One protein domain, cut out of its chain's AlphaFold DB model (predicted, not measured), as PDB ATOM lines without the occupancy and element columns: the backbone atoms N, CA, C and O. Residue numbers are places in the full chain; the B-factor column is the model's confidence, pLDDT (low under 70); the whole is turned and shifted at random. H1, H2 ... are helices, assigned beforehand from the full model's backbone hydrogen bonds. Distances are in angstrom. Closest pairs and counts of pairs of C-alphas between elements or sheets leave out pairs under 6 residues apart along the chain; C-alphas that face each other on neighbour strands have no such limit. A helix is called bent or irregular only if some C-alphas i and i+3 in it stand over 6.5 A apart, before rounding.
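Overview. This is residues 9 to 137 of the 423 residues of an uncharacterized protein of Methanohalophilus euhalobius (UniProt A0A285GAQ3). Two long helices, H4 and H8, run the same way and overlap only in part, and together they stretch along much of the length of an elongated all-helix domain. H7 packs on H4, running the opposite way, while H1, H2 and H3 gather as a small group at one end, with H3 against both H1 and H2. H5 sits toward the other end against H7 and H8, and the short H6 lies near it. The printed part has 129 residues with eight named helices, H1 to H8 along the chain, and no named strand. It is compact, with a radius of gyration of the C-alphas of 15.4 A, and spans 46 by 30 by 27 A.

Along the chain. H1 holds residues 10 to 18, and its C-alpha 10 is at (6.996, -27.260, -33.803). H2 holds residues 22 to 32 and H3 residues 43 to 52. H4, residues 59 to 77, measures 28.8 A from first to last C-alpha. H4 has a kink of 31 degrees near residue 70 and is irregular, but only just: C-alphas 70 and 73 are 6.7 A apart. H5 holds residues 80 to 86 and H6 residues 89 to 92. H7, residues 101 to 113, measures 18.6 A. H8, residues 119 to 137, measures 27.2 A and ends with C-alpha 137 at (1.761, -1.566, -7.919).

Arrangement. H7 is the hub, touching three helices. It touches H4 at a shallow tilt of 17 degrees, opposite ways, the closest C-alphas being those of Leu 64 and Leu 113, 5.8 A apart. With residues 101 to 105 alone H7 touches H5, where the C-alphas of Lys 80 and Lys 101 are closest at 5.3 A. H7 and H2 only just touch, only at their ends, with 3 pairs of C-alphas within 8 A, closest at Asp 31 and Val 110, 6.7 A. H3 touches H2 at a shallow tilt of 14 degrees, closest at Ala 29 and Ile 50, 5.8 A. H3 touches H1 at a steep tilt of 40 degrees, closest at Ile 17 and Val 47, 6.6 A. H8 touches H4 at a shallow tilt of 15 degrees, the same way, closest at Ile 71 and Tyr 123, 5.5 A. With residues 122 to 129 alone H8 touches H5, closest at Ser 86 and Lys 125, 4.9 A. H6 touches no helix but is near H5. H1 and H8 are apart. The helix packing is mostly aligned, but only just: of 6 pairs of helices that touch, those that touch only at the corner or at their ends left out, 4 are at a shallow tilt. Every O i to N i+4 pair is within hydrogen-bond range in H1, H2, H3, H5 and H7; H4 has 13 of 15, H8 has 14 of 15, and H6 is too short for such a pair.

Size, cuts and confidence. The C-alphas farthest apart, those of Asn 40 and Ile 135, are 49.0 A apart. The printed part has no cut, and no link is long. The mean pLDDT of the printed part is 81.9; residues 35 to 40 and 53 to 60 are under 70.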
ATOM      1  N   ASN A   9       4.836 -23.378 -34.491       74.19
ATOM      2  CA  ASN A   9       6.283 -23.565 -34.581       74.19
ATOM      3  C   ASN A   9       6.697 -24.796 -33.755       74.19
ATOM      4  O   ASN A   9       6.940 -24.711 -32.547       74.19
ATOM      5  N   THR A  10       6.733 -25.952 -34.411       75.00
ATOM      6  CA  THR A  10       6.996 -27.260 -33.803       75.00
ATOM      7  C   THR A  10       8.361 -27.309 -33.125       75.00
ATOM      8  O   THR A  10       8.480 -27.917 -32.063       75.00
ATOM      9  N   ASP A  11       9.368 -26.611 -33.650       78.94
ATOM     10  CA  ASP A  11      10.708 -26.553 -33.057       78.94
ATOM     11  C   ASP A  11      10.740 -25.770 -31.740       78.94
ATOM     12  O   ASP A  11      11.422 -26.158 -30.785       78.94
ATOM     13  N   GLU A  12       9.989 -24.672 -31.654       80.19
ATOM     14  CA  GLU A  12       9.859 -23.911 -30.412       80.19
ATOM     15  C   GLU A  12       9.101 -24.714 -29.352       80.19
ATOM     16  O   GLU A  12       9.533 -24.782 -28.199       80.19
ATOM     17  N   LEU A  13       8.036 -25.404 -29.760       81.25
ATOM     18  CA  LEU A  13       7.269 -26.289 -28.892       81.25
ATOM     19  C   LEU A  13       8.125 -27.462 -28.381       81.25
ATOM     20  O   LEU A  13       8.149 -27.715 -27.177       81.25
ATOM     21  N   LYS A  14       8.929 -28.102 -29.248       83.69
ATOM     22  CA  LYS A  14       9.930 -29.120 -28.859       83.69
ATOM     23  C   LYS A  14      10.864 -28.600 -27.776       83.69
ATOM     24  O   LYS A  14      11.096 -29.273 -26.770       83.69
ATOM     25  N   ARG A  15      11.400 -27.389 -27.958       84.06
ATOM     26  CA  ARG A  15      12.302 -26.757 -26.983       84.06
ATOM     27  C   ARG A  15      11.609 -26.476 -25.654       84.06
ATOM     28  O   ARG A  15      12.247 -26.630 -24.616       84.06
ATOM     29  N   GLN A  16      10.345 -26.056 -25.668       82.44
ATOM     30  CA  GLN A  16       9.573 -25.779 -24.454       82.44
ATOM     31  C   GLN A  16       9.233 -27.066 -23.688       82.44
ATOM     32  O   GLN A  16       9.487 -27.128 -22.487       82.44
ATOM     33  N   ILE A  17       8.774 -28.118 -24.374       83.69
ATOM     34  CA  ILE A  17       8.462 -29.418 -23.755       83.69
ATOM     35  C   ILE A  17       9.732 -30.063 -23.178       83.69
ATOM     36  O   ILE A  17       9.717 -30.573 -22.059       83.69
ATOM     37  N   LYS A  18      10.873 -29.976 -23.877       85.62
ATOM     38  CA  LYS A  18      12.155 -30.544 -23.415       85.62
ATOM     39  C   LYS A  18      12.654 -29.944 -22.090       85.62
ATOM     40  O   LYS A  18      13.459 -30.578 -21.406       85.62
ATOM     41  N   LYS A  19      12.194 -28.741 -21.720       85.56
ATOM     42  CA  LYS A  19      12.538 -28.082 -20.447       85.56
ATOM     43  C   LYS A  19      11.752 -28.612 -19.245       85.56
ATOM     44  O   LYS A  19      12.132 -28.294 -18.124       85.56
ATOM     45  N   LEU A  20      10.688 -29.388 -19.457       83.19
ATOM     46  CA  LEU A  20       9.935 -30.003 -18.365       83.19
ATOM     47  C   LEU A  20      10.773 -31.087 -17.676       83.19
ATOM     48  O   LEU A  20      11.589 -31.749 -18.323       83.19
ATOM     49  N   ASP A  21      10.584 -31.261 -16.370       84.50
ATOM     50  CA  ASP A  21      11.091 -32.428 -15.645       84.50
ATOM     51  C   ASP A  21      10.352 -33.711 -16.078       84.50
ATOM     52  O   ASP A  21       9.315 -33.658 -16.745       84.50
ATOM     53  N   ASP A  22      10.903 -34.870 -15.722       78.50
ATOM     54  CA  ASP A  22      10.407 -36.162 -16.206       78.50
ATOM     55  C   ASP A  22       8.998 -36.496 -15.672       78.50
ATOM     56  O   ASP A  22       8.208 -37.152 -16.360       78.50
ATOM     57  N   GLU A  23       8.633 -35.992 -14.488       82.19
ATOM     58  CA  GLU A  23       7.297 -36.164 -13.908       82.19
ATOM     59  C   GLU A  23       6.260 -35.324 -14.672       82.19
ATOM     60  O   GLU A  23       5.207 -35.828 -15.080       82.19
ATOM     61  N   SER A  24       6.578 -34.054 -14.918       81.69
ATOM     62  CA  SER A  24       5.776 -33.099 -15.685       81.69
ATOM     63  C   SER A  24       5.596 -33.547 -17.134       81.69
ATOM     64  O   SER A  24       4.495 -33.451 -17.682       81.69
ATOM     65  N   LEU A  25       6.655 -34.090 -17.739       82.25
ATOM     66  CA  LEU A  25       6.629 -34.638 -19.090       82.25
ATOM     67  C   LEU A  25       5.728 -35.877 -19.174       82.25
ATOM     68  O   LEU A  25       4.888 -35.970 -20.068       82.25
ATOM     69  N   SER A  26       5.834 -36.785 -18.200       78.62
ATOM     70  CA  SER A  26       4.990 -37.983 -18.121       78.62
ATOM     71  C   SER A  26       3.510 -37.646 -17.924       78.62
ATOM     72  O   SER A  26       2.641 -38.277 -18.527       78.62
ATOM     73  N   LYS A  27       3.196 -36.641 -17.094       79.19
ATOM     74  CA  LYS A  27       1.820 -36.137 -16.929       79.19
ATOM     75  C   LYS A  27       1.303 -35.521 -18.228       79.19
ATOM     76  O   LYS A  27       0.215 -35.870 -18.670       79.19
ATOM     77  N   MET A  28       2.105 -34.677 -18.878       82.31
ATOM     78  CA  MET A  28       1.731 -34.043 -20.142       82.31
ATOM     79  C   MET A  28       1.486 -35.062 -21.263       82.31
ATOM     80  O   MET A  28       0.507 -34.924 -21.989       82.31
ATOM     81  N   ALA A  29       2.302 -36.116 -21.366       79.50
ATOM     82  CA  ALA A  29       2.079 -37.205 -22.319       79.50
ATOM     83  C   ALA A  29       0.718 -37.895 -22.111       79.50
ATOM     84  O   ALA A  29      -0.017 -38.125 -23.073       79.50
ATOM     85  N   LYS A  30       0.337 -38.153 -20.852       79.44
ATOM     86  CA  LYS A  30      -0.984 -38.710 -20.516       79.44
ATOM     87  C   LYS A  30      -2.124 -37.758 -20.868       79.44
ATOM     88  O   LYS A  30      -3.116 -38.198 -21.443       79.44
ATOM     89  N   ASP A  31      -1.982 -36.471 -20.558       76.75
ATOM     90  CA  ASP A  31      -3.022 -35.464 -20.815       76.75
ATOM     91  C   ASP A  31      -3.290 -35.256 -22.310       76.75
ATOM     92  O   ASP A  31      -4.414 -34.949 -22.706       76.75
ATOM     93  N   VAL A  32      -2.260 -35.449 -23.137       76.19
ATOM     94  CA  VAL A  32      -2.329 -35.367 -24.602       76.19
ATOM     95  C   VAL A  32      -2.808 -36.690 -25.231       76.19
ATOM     96  O   VAL A  32      -3.197 -36.720 -26.396       76.19
ATOM     97  N   GLY A  33      -2.890 -37.772 -24.448       71.62
ATOM     98  CA  GLY A  33      -3.442 -39.057 -24.880       71.62
ATOM     99  C   GLY A  33      -2.431 -40.005 -25.528       71.62
ATOM    100  O   GLY A  33      -2.840 -40.875 -26.297       71.62
ATOM    101  N   VAL A  34      -1.137 -39.872 -25.221       76.81
ATOM    102  CA  VAL A  34      -0.101 -40.839 -25.623       76.81
ATOM    103  C   VAL A  34      -0.380 -42.174 -24.918       76.81
ATOM    104  O   VAL A  34      -0.347 -42.254 -23.689       76.81
ATOM    105  N   LYS A  35      -0.737 -43.211 -25.691       62.94
ATOM    106  CA  LYS A  35      -1.400 -44.425 -25.172       62.94
ATOM    107  C   LYS A  35      -0.489 -45.482 -24.530       62.94
ATOM    108  O   LYS A  35      -1.039 -46.349 -23.861       62.94
ATOM    109  N   ASN A  36       0.840 -45.435 -24.657       55.09
ATOM    110  CA  ASN A  36       1.697 -46.567 -24.263       55.09
ATOM    111  C   ASN A  36       2.849 -46.218 -23.302       55.09
ATOM    112  O   ASN A  36       3.217 -45.063 -23.114       55.09
ATOM    113  N   GLU A  37       3.355 -47.271 -22.655       58.25
ATOM    114  CA  GLU A  37       4.295 -47.349 -21.530       58.25
ATOM    115  C   GLU A  37       5.479 -46.362 -21.576       58.25
ATOM    116  O   GLU A  37       6.597 -46.692 -21.961       58.25
ATOM    117  N   ILE A  38       5.253 -45.152 -21.050       60.72
ATOM    118  CA  ILE A  38       6.258 -44.079 -20.895       60.72
ATOM    119  C   ILE A  38       7.518 -44.557 -20.139       60.72
ATOM    120  O   ILE A  38       8.587 -43.973 -20.286       60.72
ATOM    121  N   LYS A  39       7.418 -45.634 -19.346       59.88
ATOM    122  CA  LYS A  39       8.488 -46.122 -18.461       59.88
ATOM    123  C   LYS A  39       9.786 -46.518 -19.178       59.88
ATOM    124  O   LYS A  39      10.819 -46.507 -18.521       59.88
ATOM    125  N   ASN A  40       9.742 -46.823 -20.478       66.00
ATOM    126  CA  ASN A  40      10.911 -47.288 -21.238       66.00
ATOM    127  C   ASN A  40      11.387 -46.306 -22.321       66.00
ATOM    128  O   ASN A  40      12.331 -46.620 -23.041       66.00
ATOM    129  N   LEU A  41      10.749 -45.140 -22.459       74.06
ATOM    130  CA  LEU A  41      11.105 -44.161 -23.485       74.06
ATOM    131  C   LEU A  41      12.089 -43.128 -22.938       74.06
ATOM    132  O   LEU A  41      11.931 -42.601 -21.836       74.06
ATOM    133  N   SER A  42      13.091 -42.785 -23.741       81.06
ATOM    134  CA  SER A  42      13.957 -41.646 -23.468       81.06
ATOM    135  C   SER A  42      13.166 -40.337 -23.530       81.06
ATOM    136  O   SER A  42      12.172 -40.196 -24.246       81.06
ATOM    137  N   LYS A  43      13.658 -39.305 -22.838       80.50
ATOM    138  CA  LYS A  43      13.056 -37.962 -22.847       80.50
ATOM    139  C   LYS A  43      12.825 -37.409 -24.258       80.50
ATOM    140  O   LYS A  43      11.857 -36.692 -24.488       80.50
ATOM    141  N   LYS A  44      13.721 -37.721 -25.200       83.19
ATOM    142  CA  LYS A  44      13.602 -37.296 -26.601       83.19
ATOM    143  C   LYS A  44      12.443 -38.016 -27.294       83.19
ATOM    144  O   LYS A  44      11.638 -37.352 -27.933       83.19
ATOM    145  N   GLU A  45      12.332 -39.326 -27.100       81.50
ATOM    146  CA  GLU A  45      11.251 -40.139 -27.665       81.50
ATOM    147  C   GLU A  45       9.890 -39.727 -27.107       81.50
ATOM    148  O   GLU A  45       8.950 -39.598 -27.875       81.50
ATOM    149  N   ILE A  46       9.784 -39.405 -25.812       79.56
ATOM    150  CA  ILE A  46       8.528 -38.897 -25.232       79.56
ATOM    151  C   ILE A  46       8.130 -37.553 -25.863       79.56
ATOM    152  O   ILE A  46       6.961 -37.337 -26.167       79.56
ATOM    153  N   VAL A  47       9.085 -36.638 -26.070       84.12
ATOM    154  CA  VAL A  47       8.821 -35.339 -26.720       84.12
ATOM    155  C   VAL A  47       8.368 -35.529 -28.165       84.12
ATOM    156  O   VAL A  47       7.413 -34.879 -28.593       84.12
ATOM    157  N   ASP A  48       9.046 -36.398 -28.915       82.31
ATOM    158  CA  ASP A  48       8.685 -36.685 -30.300       82.31
ATOM    159  C   ASP A  48       7.325 -37.399 -30.373       82.31
ATOM    160  O   ASP A  48       6.508 -37.030 -31.211       82.31
ATOM    161  N   GLU A  49       7.011 -38.301 -29.441       79.50
ATOM    162  CA  GLU A  49       5.716 -38.984 -29.367       79.50
ATOM    163  C   GLU A  49       4.576 -38.023 -29.010       79.50
ATOM    164  O   GLU A  49       3.536 -38.064 -29.654       79.50
ATOM    165  N   ILE A  50       4.776 -37.094 -28.063       79.88
ATOM    166  CA  ILE A  50       3.799 -36.031 -27.747       79.88
ATOM    167  C   ILE A  50       3.488 -35.190 -28.989       79.88
ATOM    168  O   ILE A  50       2.368 -34.716 -29.160       79.88
ATOM    169  N   ILE A  51       4.470 -34.951 -29.854       80.56
ATOM    170  CA  ILE A  51       4.271 -34.140 -31.055       80.56
ATOM    171  C   ILE A  51       3.628 -34.971 -32.161       80.56
ATOM    172  O   ILE A  51       2.663 -34.515 -32.769       80.56
ATOM    173  N   ASN A  52       4.105 -36.195 -32.378       73.81
ATOM    174  CA  ASN A  52       3.643 -37.084 -33.438       73.81
ATOM    175  C   ASN A  52       2.236 -37.631 -33.164       73.81
ATOM    176  O   ASN A  52       1.426 -37.685 -34.089       73.81
ATOM    177  N   SER A  53       1.880 -37.912 -31.905       68.06
ATOM    178  CA  SER A  53       0.520 -38.312 -31.507       68.06
ATOM    179  C   SER A  53      -0.536 -37.243 -31.814       68.06
ATOM    180  O   SER A  53      -1.730 -37.525 -31.779       68.06
ATOM    181  N   ASN A  54      -0.103 -36.012 -32.107       62.31
ATOM    182  CA  ASN A  54      -0.952 -34.885 -32.479       62.31
ATOM    183  C   ASN A  54      -0.978 -34.606 -33.995       62.31
ATOM    184  O   ASN A  54      -1.631 -33.652 -34.411       62.31
ATOM    185  N   THR A  55      -0.284 -35.396 -34.826       54.72
ATOM    186  CA  THR A  55      -0.167 -35.136 -36.279       54.72
ATOM    187  C   THR A  55      -1.166 -35.890 -37.153       54.72
ATOM    188  O   THR A  55      -1.392 -35.463 -38.281       54.72
ATOM    189  N   THR A  56      -1.793 -36.966 -36.668       50.66
ATOM    190  CA  THR A  56      -2.554 -37.869 -37.549       50.66
ATOM    191  C   THR A  56      -4.057 -37.594 -37.667       50.66
ATOM    192  O   THR A  56      -4.652 -38.156 -38.571       50.66
ATOM    193  N   ASP A  57      -4.669 -36.731 -36.838       50.75
ATOM    194  CA  ASP A  57      -6.078 -36.292 -37.036       50.75
ATOM    195  C   ASP A  57      -6.511 -35.039 -36.223       50.75
ATOM    196  O   ASP A  57      -7.660 -34.613 -36.283       50.75
ATOM    197  N   ASP A  58      -5.612 -34.407 -35.452       55.53
ATOM    198  CA  ASP A  58      -5.974 -33.406 -34.430       55.53
ATOM    199  C   ASP A  58      -5.033 -32.176 -34.460       55.53
ATOM    200  O   ASP A  58      -4.384 -31.833 -33.468       55.53
ATOM    201  N   LEU A  59      -4.985 -31.443 -35.586       56.25
ATOM    202  CA  LEU A  59      -4.310 -30.124 -35.686       56.25
ATOM    203  C   LEU A  59      -4.672 -29.184 -34.511       56.25
ATOM    204  O   LEU A  59      -3.858 -28.367 -34.071       56.25
ATOM    205  N   ASN A  60      -5.868 -29.360 -33.941       67.25
ATOM    206  CA  ASN A  60      -6.344 -28.661 -32.753       67.25
ATOM    207  C   ASN A  60      -5.506 -28.925 -31.490       67.25
ATOM    208  O   ASN A  60      -5.288 -27.997 -30.717       67.25
ATOM    209  N   LYS A  61      -4.989 -30.137 -31.249       71.62
ATOM    210  CA  LYS A  61      -4.253 -30.440 -30.004       71.62
ATOM    211  C   LYS A  61      -2.873 -29.797 -29.957       71.62
ATOM    212  O   LYS A  61      -2.496 -29.251 -28.920       71.62
ATOM    213  N   LEU A  62      -2.146 -29.789 -31.077       74.81
ATOM    214  CA  LEU A  62      -0.851 -29.103 -31.181       74.81
ATOM    215  C   LEU A  62      -1.012 -27.586 -30.959       74.81
ATOM    216  O   LEU A  62      -0.216 -26.948 -30.261       74.81
ATOM    217  N   PHE A  63      -2.086 -27.014 -31.511       79.50
ATOM    218  CA  PHE A  63      -2.464 -25.621 -31.292       79.50
ATOM    219  C   PHE A  63      -2.795 -25.342 -29.817       79.50
ATOM    220  O   PHE A  63      -2.250 -24.403 -29.235       79.50
ATOM    221  N   LEU A  64      -3.616 -26.184 -29.180       81.81
ATOM    222  CA  LEU A  64      -3.972 -26.059 -27.760       81.81
ATOM    223  C   LEU A  64      -2.753 -26.189 -26.840       81.81
ATOM    224  O   LEU A  64      -2.645 -25.451 -25.860       81.81
ATOM    225  N   LEU A  65      -1.806 -27.069 -27.174       84.25
ATOM    226  CA  LEU A  65      -0.557 -27.227 -26.433       84.25
ATOM    227  C   LEU A  65       0.307 -25.963 -26.532       84.25
ATOM    228  O   LEU A  65       0.776 -25.445 -25.518       84.25
ATOM    229  N   THR A  66       0.439 -25.407 -27.737       84.56
ATOM    230  CA  THR A  66       1.142 -24.136 -27.971       84.56
ATOM    231  C   THR A  66       0.496 -22.994 -27.185       84.56
ATOM    232  O   THR A  66       1.181 -22.226 -26.507       84.56
ATOM    233  N   LYS A  67      -0.838 -22.906 -27.208       84.38
ATOM    234  CA  LYS A  67      -1.594 -21.908 -26.446       84.38
ATOM    235  C   LYS A  67      -1.410 -22.075 -24.942       84.38
ATOM    236  O   LYS A  67      -1.203 -21.084 -24.245       84.38
ATOM    237  N   TYR A  68      -1.409 -23.305 -24.432       87.00
ATOM    238  CA  TYR A  68      -1.135 -23.561 -23.021       87.00
ATOM    239  C   TYR A  68       0.242 -23.033 -22.598       87.00
ATOM    240  O   TYR A  68       0.332 -22.323 -21.596       87.00
ATOM    241  N   PHE A  69       1.299 -23.292 -23.374       87.69
ATOM    242  CA  PHE A  69       2.638 -22.786 -23.053       87.69
ATOM    243  C   PHE A  69       2.752 -21.255 -23.118       87.69
ATOM    244  O   PHE A  69       3.570 -20.678 -22.405       87.69
ATOM    245  N   GLN A  70       1.909 -20.576 -23.903       87.44
ATOM    246  CA  GLN A  70       1.804 -19.109 -23.880       87.44
ATOM    247  C   GLN A  70       1.079 -18.596 -22.626       87.44
ATOM    248  O   GLN A  70       1.428 -17.549 -22.078       87.44
ATOM    249  N   ILE A  71       0.069 -19.330 -22.157       89.50
ATOM    250  CA  ILE A  71      -0.778 -18.963 -21.016       89.50
ATOM    251  C   ILE A  71      -0.088 -19.253 -19.676       89.50
ATOM    252  O   ILE A  71      -0.177 -18.446 -18.748       89.50
ATOM    253  N   TYR A  72       0.596 -20.393 -19.559       89.62
ATOM    254  CA  TYR A  72       1.152 -20.897 -18.302       89.62
ATOM    255  C   TYR A  72       2.068 -19.894 -17.577       89.62
ATOM    256  O   TYR A  72       1.830 -19.658 -16.391       89.62
ATOM    257  N   PRO A  73       3.044 -19.232 -18.238       88.50
ATOM    258  CA  PRO A  73       3.903 -18.244 -17.582       88.50
ATOM    259  C   PRO A  73       3.126 -17.047 -17.022       88.50
ATOM    260  O   PRO A  73       3.505 -16.462 -16.008       88.50
ATOM    261  N   ILE A  74       2.019 -16.678 -17.671       90.69
ATOM    262  CA  ILE A  74       1.164 -15.583 -17.214       90.69
ATOM    263  C   ILE A  74       0.403 -16.036 -15.969       90.69
ATOM    264  O   ILE A  74       0.469 -15.362 -14.942       90.69
ATOM    265  N   LEU A  75      -0.255 -17.198 -16.015       90.94
ATOM    266  CA  LEU A  75      -0.996 -17.737 -14.871       90.94
ATOM    267  C   LEU A  75      -0.090 -17.980 -13.660       90.94
ATOM    268  O   LEU A  75      -0.453 -17.615 -12.542       90.94
ATOM    269  N   SER A  76       1.109 -18.528 -13.863       88.69
ATOM    270  CA  SER A  76       2.061 -18.786 -12.781       88.69
ATOM    271  C   SER A  76       2.565 -17.504 -12.110       88.69
ATOM    272  O   SER A  76       2.936 -17.549 -10.939       88.69
ATOM    273  N   SER A  77       2.502 -16.346 -12.774       89.56
ATOM    274  CA  SER A  77       2.836 -15.043 -12.176       89.56
ATOM    275  C   SER A  77       1.697 -14.420 -11.351       89.56
ATOM    276  O   SER A  77       1.938 -13.563 -10.501       89.56
ATOM    277  N   LEU A  78       0.451 -14.853 -11.565       90.31
ATOM    278  CA  LEU A  78      -0.732 -14.274 -10.927       90.31
ATOM    279  C   LEU A  78      -0.984 -14.851  -9.527       90.31
ATOM    280  O   LEU A  78      -0.569 -15.962  -9.190       90.31
ATOM    281  N   SER A  79      -1.700 -14.101  -8.685       90.62
ATOM    282  CA  SER A  79      -2.220 -14.640  -7.425       90.62
ATOM    283  C   SER A  79      -3.395 -15.590  -7.682       90.62
ATOM    284  O   SER A  79      -4.067 -15.501  -8.712       90.62
ATOM    285  N   LYS A  80      -3.678 -16.488  -6.727       91.31
ATOM    286  CA  LYS A  80      -4.772 -17.475  -6.819       91.31
ATOM    287  C   LYS A  80      -6.115 -16.842  -7.215       91.31
ATOM    288  O   LYS A  80      -6.771 -17.326  -8.131       91.31
ATOM    289  N   ASP A  81      -6.494 -15.738  -6.570       88.88
ATOM    290  CA  ASP A  81      -7.740 -15.010  -6.862       88.88
ATOM    291  C   ASP A  81      -7.806 -14.521  -8.321       88.88
ATOM    292  O   ASP A  81      -8.824 -14.656  -8.997       88.88
ATOM    293  N   LYS A  82      -6.689 -14.018  -8.852       89.88
ATOM    294  CA  LYS A  82      -6.602 -13.493 -10.221       89.88
ATOM    295  C   LYS A  82      -6.573 -14.601 -11.278       89.88
ATOM    296  O   LYS A  82      -7.109 -14.416 -12.372       89.88
ATOM    297  N   ILE A  83      -6.027 -15.772 -10.942       90.19
ATOM    298  CA  ILE A  83      -6.146 -16.972 -11.782       90.19
ATOM    299  C   ILE A  83      -7.615 -17.388 -11.877       90.19
ATOM    300  O   ILE A  83      -8.132 -17.538 -12.980       90.19
ATOM    301  N   LEU A  84      -8.323 -17.482 -10.745       89.88
ATOM    302  CA  LEU A  84      -9.749 -17.828 -10.731       89.88
ATOM    303  C   LEU A  84     -10.590 -16.817 -11.518       89.88
ATOM    304  O   LEU A  84     -11.459 -17.210 -12.294       89.88
ATOM    305  N   LYS A  85     -10.285 -15.520 -11.399       88.88
ATOM    306  CA  LYS A  85     -10.930 -14.464 -12.193       88.88
ATOM    307  C   LYS A  85     -10.611 -14.538 -13.691       88.88
ATOM    308  O   LYS A  85     -11.362 -13.978 -14.487       88.88
ATOM    309  N   SER A  86      -9.556 -15.246 -14.098       89.12
ATOM    310  CA  SER A  86      -9.285 -15.525 -15.515       89.12
ATOM    311  C   SER A  86     -10.187 -16.621 -16.087       89.12
ATOM    312  O   SER A  86     -10.416 -16.657 -17.292       89.12
ATOM    313  N   VAL A  87     -10.741 -17.488 -15.238       89.12
ATOM    314  CA  VAL A  87     -11.603 -18.604 -15.649       89.12
ATOM    315  C   VAL A  87     -13.062 -18.136 -15.814       89.12
ATOM    316  O   VAL A  87     -13.509 -17.282 -15.040       89.12
ATOM    317  N   PRO A  88     -13.833 -18.663 -16.787       86.50
ATOM    318  CA  PRO A  88     -15.282 -18.457 -16.892       86.50
ATOM    319  C   PRO A  88     -16.049 -18.813 -15.607       86.50
ATOM    320  O   PRO A  88     -15.694 -19.755 -14.896       86.50
ATOM    321  N   ILE A  89     -17.091 -18.039 -15.286       85.19
ATOM    322  CA  ILE A  89     -17.812 -18.104 -13.999       85.19
ATOM    323  C   ILE A  89     -18.424 -19.489 -13.744       85.19
ATOM    324  O   ILE A  89     -18.355 -20.001 -12.626       85.19
ATOM    325  N   ASP A  90     -18.987 -20.105 -14.777       84.00
ATOM    326  CA  ASP A  90     -19.571 -21.448 -14.765       84.00
ATOM    327  C   ASP A  90     -18.553 -22.520 -14.346       84.00
ATOM    328  O   ASP A  90     -18.886 -23.451 -13.609       84.00
ATOM    329  N   LYS A  91     -17.285 -22.346 -14.728       85.19
ATOM    330  CA  LYS A  91     -16.198 -23.265 -14.378       85.19
ATOM    331  C   LYS A  91     -15.531 -22.964 -13.042       85.19
ATOM    332  O   LYS A  91     -14.987 -23.883 -12.434       85.19
ATOM    333  N   ARG A  92     -15.612 -21.725 -12.538       85.88
ATOM    334  CA  ARG A  92     -15.046 -21.346 -11.225       85.88
ATOM    335  C   ARG A  92     -15.612 -22.176 -10.075       85.88
ATOM    336  O   ARG A  92     -14.895 -22.455  -9.125       85.88
ATOM    337  N   ARG A  93     -16.879 -22.593 -10.179       81.69
ATOM    338  CA  ARG A  93     -17.584 -23.384  -9.153       81.69
ATOM    339  C   ARG A  93     -16.981 -24.771  -8.918       81.69
ATOM    340  O   ARG A  93     -17.315 -25.403  -7.926       81.69
ATOM    341  N   ARG A  94     -16.125 -25.245  -9.829       81.44
ATOM    342  CA  ARG A  94     -15.441 -26.538  -9.714       81.44
ATOM    343  C   ARG A  94     -14.183 -26.482  -8.845       81.44
ATOM    344  O   ARG A  94     -13.642 -27.537  -8.549       81.44
ATOM    345  N   PHE A  95     -13.728 -25.287  -8.462       86.19
ATOM    346  CA  PHE A  95     -12.579 -25.119  -7.577       86.19
ATOM    347  C   PHE A  95     -13.022 -25.043  -6.122       86.19
ATOM    348  O   PHE A  95     -13.907 -24.259  -5.767       86.19
ATOM    349  N   GLU A  96     -12.363 -25.812  -5.262       79.31
ATOM    350  CA  GLU A  96     -12.587 -25.733  -3.822       79.31
ATOM    351  C   GLU A  96     -11.836 -24.542  -3.213       79.31
ATOM    352  O   GLU A  96     -10.737 -24.165  -3.635       79.31
ATOM    353  N   SER A  97     -12.381 -23.957  -2.141       72.31
ATOM    354  CA  SER A  97     -11.749 -22.815  -1.463       72.31
ATOM    355  C   SER A  97     -10.330 -23.129  -0.960       72.31
ATOM    356  O   SER A  97      -9.475 -22.239  -0.947       72.31
ATOM    357  N   LYS A  98     -10.043 -24.397  -0.631       78.06
ATOM    358  CA  LYS A  98      -8.747 -24.886  -0.126       78.06
ATOM    359  C   LYS A  98      -7.737 -25.267  -1.213       78.06
ATOM    360  O   LYS A  98      -6.583 -25.534  -0.886       78.06
ATOM    361  N   GLU A  99      -8.123 -25.268  -2.486       85.19
ATOM    362  CA  GLU A  99      -7.251 -25.751  -3.558       85.19
ATOM    363  C   GLU A  99      -6.006 -24.866  -3.733       85.19
ATOM    364  O   GLU A  99      -6.083 -23.632  -3.678       85.19
ATOM    365  N   LYS A 100      -4.831 -25.480  -3.907       89.50
ATOM    366  CA  LYS A 100      -3.572 -24.744  -4.101       89.50
ATOM    367  C   LYS A 100      -3.537 -24.096  -5.488       89.50
ATOM    368  O   LYS A 100      -4.182 -24.567  -6.422       89.50
ATOM    369  N   LYS A 101      -2.755 -23.022  -5.630       90.56
ATOM    370  CA  LYS A 101      -2.576 -22.296  -6.900       90.56
ATOM    371  C   LYS A 101      -2.161 -23.238  -8.033       90.56
ATOM    372  O   LYS A 101      -2.694 -23.149  -9.133       90.56
ATOM    373  N   GLU A 102      -1.243 -24.147  -7.738       87.88
ATOM    374  CA  GLU A 102      -0.701 -25.123  -8.677       87.88
ATOM    375  C   GLU A 102      -1.785 -26.110  -9.140       87.88
ATOM    376  O   GLU A 102      -1.869 -26.397 -10.329       87.88
ATOM    377  N   GLY A 103      -2.675 -26.545  -8.237       87.38
ATOM    378  CA  GLY A 103      -3.812 -27.415  -8.573       87.38
ATOM    379  C   GLY A 103      -4.819 -26.745  -9.512       87.38
ATOM    380  O   GLY A 103      -5.265 -27.347 -10.487       87.38
ATOM    381  N   ILE A 104      -5.078 -25.450  -9.302       90.19
ATOM    382  CA  ILE A 104      -5.947 -24.659 -10.185       90.19
ATOM    383  C   ILE A 104      -5.338 -24.550 -11.589       90.19
ATOM    384  O   ILE A 104      -6.045 -24.722 -12.584       90.19
ATOM    385  N   ILE A 105      -4.029 -24.285 -11.687       91.06
ATOM    386  CA  ILE A 105      -3.321 -24.213 -12.976       91.06
ATOM    387  C   ILE A 105      -3.353 -25.571 -13.691       91.06
ATOM    388  O   ILE A 105      -3.574 -25.605 -14.903       91.06
ATOM    389  N   GLU A 106      -3.192 -26.676 -12.962       88.56
ATOM    390  CA  GLU A 106      -3.249 -28.027 -13.531       88.56
ATOM    391  C   GLU A 106      -4.649 -28.365 -14.065       88.56
ATOM    392  O   GLU A 106      -4.806 -28.870 -15.174       88.56
ATOM    393  N   THR A 107      -5.699 -27.992 -13.339       89.19
ATOM    394  CA  THR A 107      -7.078 -28.162 -13.815       89.19
ATOM    395  C   THR A 107      -7.354 -27.322 -15.069       89.19
ATOM    396  O   THR A 107      -7.976 -27.805 -16.020       89.19
ATOM    397  N   ILE A 108      -6.850 -26.081 -15.123       90.44
ATOM    398  CA  ILE A 108      -6.945 -25.222 -16.316       90.44
ATOM    399  C   ILE A 108      -6.204 -25.854 -17.502       90.44
ATOM    400  O   ILE A 108      -6.752 -25.872 -18.605       90.44
ATOM    401  N   LYS A 109      -5.002 -26.410 -17.285       89.62
ATOM    402  CA  LYS A 109      -4.233 -27.150 -18.301       89.62
ATOM    403  C   LYS A 109      -5.078 -28.262 -18.912       89.62
ATOM    404  O   LYS A 109      -5.262 -28.286 -20.126       89.62
ATOM    405  N   VAL A 110      -5.651 -29.134 -18.081       86.50
ATOM    406  CA  VAL A 110      -6.494 -30.247 -18.544       86.50
ATOM    407  C   VAL A 110      -7.699 -29.735 -19.336       86.50
ATOM    408  O   VAL A 110      -8.051 -30.310 -20.365       86.50
ATOM    409  N   TRP A 111      -8.336 -28.645 -18.905       88.56
ATOM    410  CA  TRP A 111      -9.480 -28.090 -19.627       88.56
ATOM    411  C   TRP A 111      -9.123 -27.480 -20.981       88.56
ATOM    412  O   TRP A 111      -9.928 -27.628 -21.905       88.56
ATOM    413  N   ILE A 112      -7.958 -26.831 -21.098       88.19
ATOM    414  CA  ILE A 112      -7.423 -26.320 -22.368       88.19
ATOM    415  C   ILE A 112      -7.099 -27.494 -23.294       88.19
ATOM    416  O   ILE A 112      -7.577 -27.519 -24.421       88.19
ATOM    417  N   LEU A 113      -6.364 -28.504 -22.815       84.12
ATOM    418  CA  LEU A 113      -5.955 -29.652 -23.636       84.12
ATOM    419  C   LEU A 113      -7.139 -30.517 -24.093       84.12
ATOM    420  O   LEU A 113      -7.116 -31.057 -25.194       84.12
ATOM    421  N   LYS A 114      -8.210 -30.594 -23.294       83.38
ATOM    422  CA  LYS A 114      -9.476 -31.245 -23.681       83.38
ATOM    423  C   LYS A 114     -10.394 -30.356 -24.531       83.38
ATOM    424  O   LYS A 114     -11.539 -30.731 -24.758       83.38
ATOM    425  N   ASN A 115      -9.938 -29.165 -24.925       83.31
ATOM    426  CA  ASN A 115     -10.712 -28.152 -25.649       83.31
ATOM    427  C   ASN A 115     -12.056 -27.783 -24.989       83.31
ATOM    428  O   ASN A 115     -12.991 -27.324 -25.634       83.31
ATOM    429  N   THR A 116     -12.187 -28.007 -23.681       85.94
ATOM    430  CA  THR A 116     -13.417 -27.653 -22.959       85.94
ATOM    431  C   THR A 116     -13.414 -26.182 -22.574       85.94
ATOM    432  O   THR A 116     -14.461 -25.634 -22.242       85.94
ATOM    433  N   LEU A 117     -12.235 -25.567 -22.499       87.12
ATOM    434  CA  LEU A 117     -12.019 -24.182 -22.122       87.12
ATOM    435  C   LEU A 117     -11.310 -23.468 -23.264       87.12
ATOM    436  O   LEU A 117     -10.212 -23.866 -23.646       87.12
ATOM    437  N   ASP A 118     -11.927 -22.397 -23.752       87.50
ATOM    438  CA  ASP A 118     -11.354 -21.580 -24.810       87.50
ATOM    439  C   ASP A 118     -10.046 -20.931 -24.332       87.50
ATOM    440  O   ASP A 118     -10.012 -20.093 -23.417       87.50
ATOM    441  N   SER A 119      -8.954 -21.361 -24.959       87.06
ATOM    442  CA  SER A 119      -7.607 -20.896 -24.655       87.06
ATOM    443  C   SER A 119      -7.417 -19.399 -24.931       87.06
ATOM    444  O   SER A 119      -6.685 -18.740 -24.195       87.06
ATOM    445  N   GLU A 120      -8.114 -18.832 -25.917       87.62
ATOM    446  CA  GLU A 120      -8.007 -17.419 -26.281       87.62
ATOM    447  C   GLU A 120      -8.698 -16.534 -25.236       87.62
ATOM    448  O   GLU A 120      -8.151 -15.513 -24.807       87.62
ATOM    449  N   ILE A 121      -9.858 -16.973 -24.735       87.31
ATOM    450  CA  ILE A 121     -10.563 -16.300 -23.634       87.31
ATOM    451  C   ILE A 121      -9.683 -16.274 -22.378       87.31
ATOM    452  O   ILE A 121      -9.509 -15.219 -21.760       87.31
ATOM    453  N   ILE A 122      -9.093 -17.417 -22.007       90.25
ATOM    454  CA  ILE A 122      -8.198 -17.507 -20.844       90.25
ATOM    455  C   ILE A 122      -6.969 -16.623 -21.030       90.25
ATOM    456  O   ILE A 122      -6.609 -15.884 -20.113       90.25
ATOM    457  N   TYR A 123      -6.331 -16.678 -22.199       90.31
ATOM    458  CA  TYR A 123      -5.141 -15.892 -22.497       90.31
ATOM    459  C   TYR A 123      -5.404 -14.392 -22.354       90.31
ATOM    460  O   TYR A 123      -4.650 -13.685 -21.677       90.31
ATOM    461  N   ASN A 124      -6.504 -13.906 -22.930       88.62
ATOM    462  CA  ASN A 124      -6.861 -12.495 -22.870       88.62
ATOM    463  C   ASN A 124      -7.169 -12.045 -21.441       88.62
ATOM    464  O   ASN A 124      -6.651 -11.016 -21.003       88.62
ATOM    465  N   LYS A 125      -7.906 -12.848 -20.665       90.00
ATOM    466  CA  LYS A 125      -8.178 -12.538 -19.255       90.00
ATOM    467  C   LYS A 125      -6.923 -12.570 -18.386       90.00
ATOM    468  O   LYS A 125      -6.707 -11.647 -17.603       90.00
ATOM    469  N   ALA A 126      -6.063 -13.571 -18.558       90.00
ATOM    470  CA  ALA A 126      -4.797 -13.662 -17.836       90.00
ATOM    471  C   ALA A 126      -3.893 -12.452 -18.138       90.00
ATOM    472  O   ALA A 126      -3.305 -11.871 -17.223       90.00
ATOM    473  N   CYS A 127      -3.838 -12.014 -19.403       89.00
ATOM    474  CA  CYS A 127      -3.129 -10.795 -19.799       89.00
ATOM    475  C   CYS A 127      -3.684  -9.551 -19.091       89.00
ATOM    476  O   CYS A 127      -2.904  -8.769 -18.548       89.00
ATOM    477  N   MET A 128      -5.009  -9.373 -19.062       89.44
ATOM    478  CA  MET A 128      -5.636  -8.230 -18.386       89.44
ATOM    479  C   MET A 128      -5.318  -8.209 -16.889       89.44
ATOM    480  O   MET A 128      -4.961  -7.165 -16.345       89.44
ATOM    481  N   TRP A 129      -5.360  -9.362 -16.218       91.12
ATOM    482  CA  TRP A 129      -5.010  -9.442 -14.799       91.12
ATOM    483  C   TRP A 129      -3.519  -9.221 -14.526       91.12
ATOM    484  O   TRP A 129      -3.167  -8.627 -13.507       91.12
ATOM    485  N   SER A 130      -2.642  -9.629 -15.446       89.56
ATOM    486  CA  SER A 130      -1.207  -9.327 -15.375       89.56
ATOM    487  C   SER A 130      -0.943  -7.824 -15.531       89.56
ATOM    488  O   SER A 130      -0.165  -7.237 -14.780       89.56
ATOM    489  N   MET A 131      -1.656  -7.161 -16.446       89.00
ATOM    490  CA  MET A 131      -1.625  -5.704 -16.596       89.00
ATOM    491  C   MET A 131      -2.167  -4.993 -15.351       89.00
ATOM    492  O   MET A 131      -1.541  -4.055 -14.858       89.00
ATOM    493  N   TYR A 132      -3.265  -5.486 -14.771       89.50
ATOM    494  CA  TYR A 132      -3.795  -4.963 -13.513       89.50
ATOM    495  C   TYR A 132      -2.800  -5.086 -12.358       89.50
ATOM    496  O   TYR A 132      -2.723  -4.185 -11.532       89.50
ATOM    497  N   ALA A 133      -1.992  -6.149 -12.299       86.44
ATOM    498  CA  ALA A 133      -0.946  -6.263 -11.283       86.44
ATOM    499  C   ALA A 133       0.047  -5.084 -11.347       86.44
ATOM    500  O   ALA A 133       0.460  -4.573 -10.303       86.44
ATOM    501  N   LYS A 134       0.356  -4.583 -12.555       85.50
ATOM    502  CA  LYS A 134       1.168  -3.367 -12.740       85.50
ATOM    503  C   LYS A 134       0.446  -2.128 -12.215       85.50
ATOM    504  O   LYS A 134       1.041  -1.370 -11.456       85.50
ATOM    505  N   ILE A 135      -0.837  -1.961 -12.535       86.81
ATOM    506  CA  ILE A 135      -1.665  -0.855 -12.018       86.81
ATOM    507  C   ILE A 135      -1.730  -0.900 -10.484       86.81
ATOM    508  O   ILE A 135      -1.539   0.108  -9.807       86.81
ATOM    509  N   ASN A 136      -1.918  -2.087  -9.910       86.00
ATOM    510  CA  ASN A 136      -1.998  -2.282  -8.468       86.00
ATOM    511  C   ASN A 136      -0.680  -1.929  -7.752       86.00
ATOM    512  O   ASN A 136      -0.703  -1.544  -6.583       86.00
ATOM    513  N   SER A 137       0.458  -1.992  -8.449       86.00
ATOM    514  CA  SER A 137       1.761  -1.566  -7.919       86.00
ATOM    515  C   SER A 137       1.956  -0.042  -7.885       86.00
ATOM    516  O   SER A 137       2.840   0.446  -7.176       86.00
TER     517      SER A 137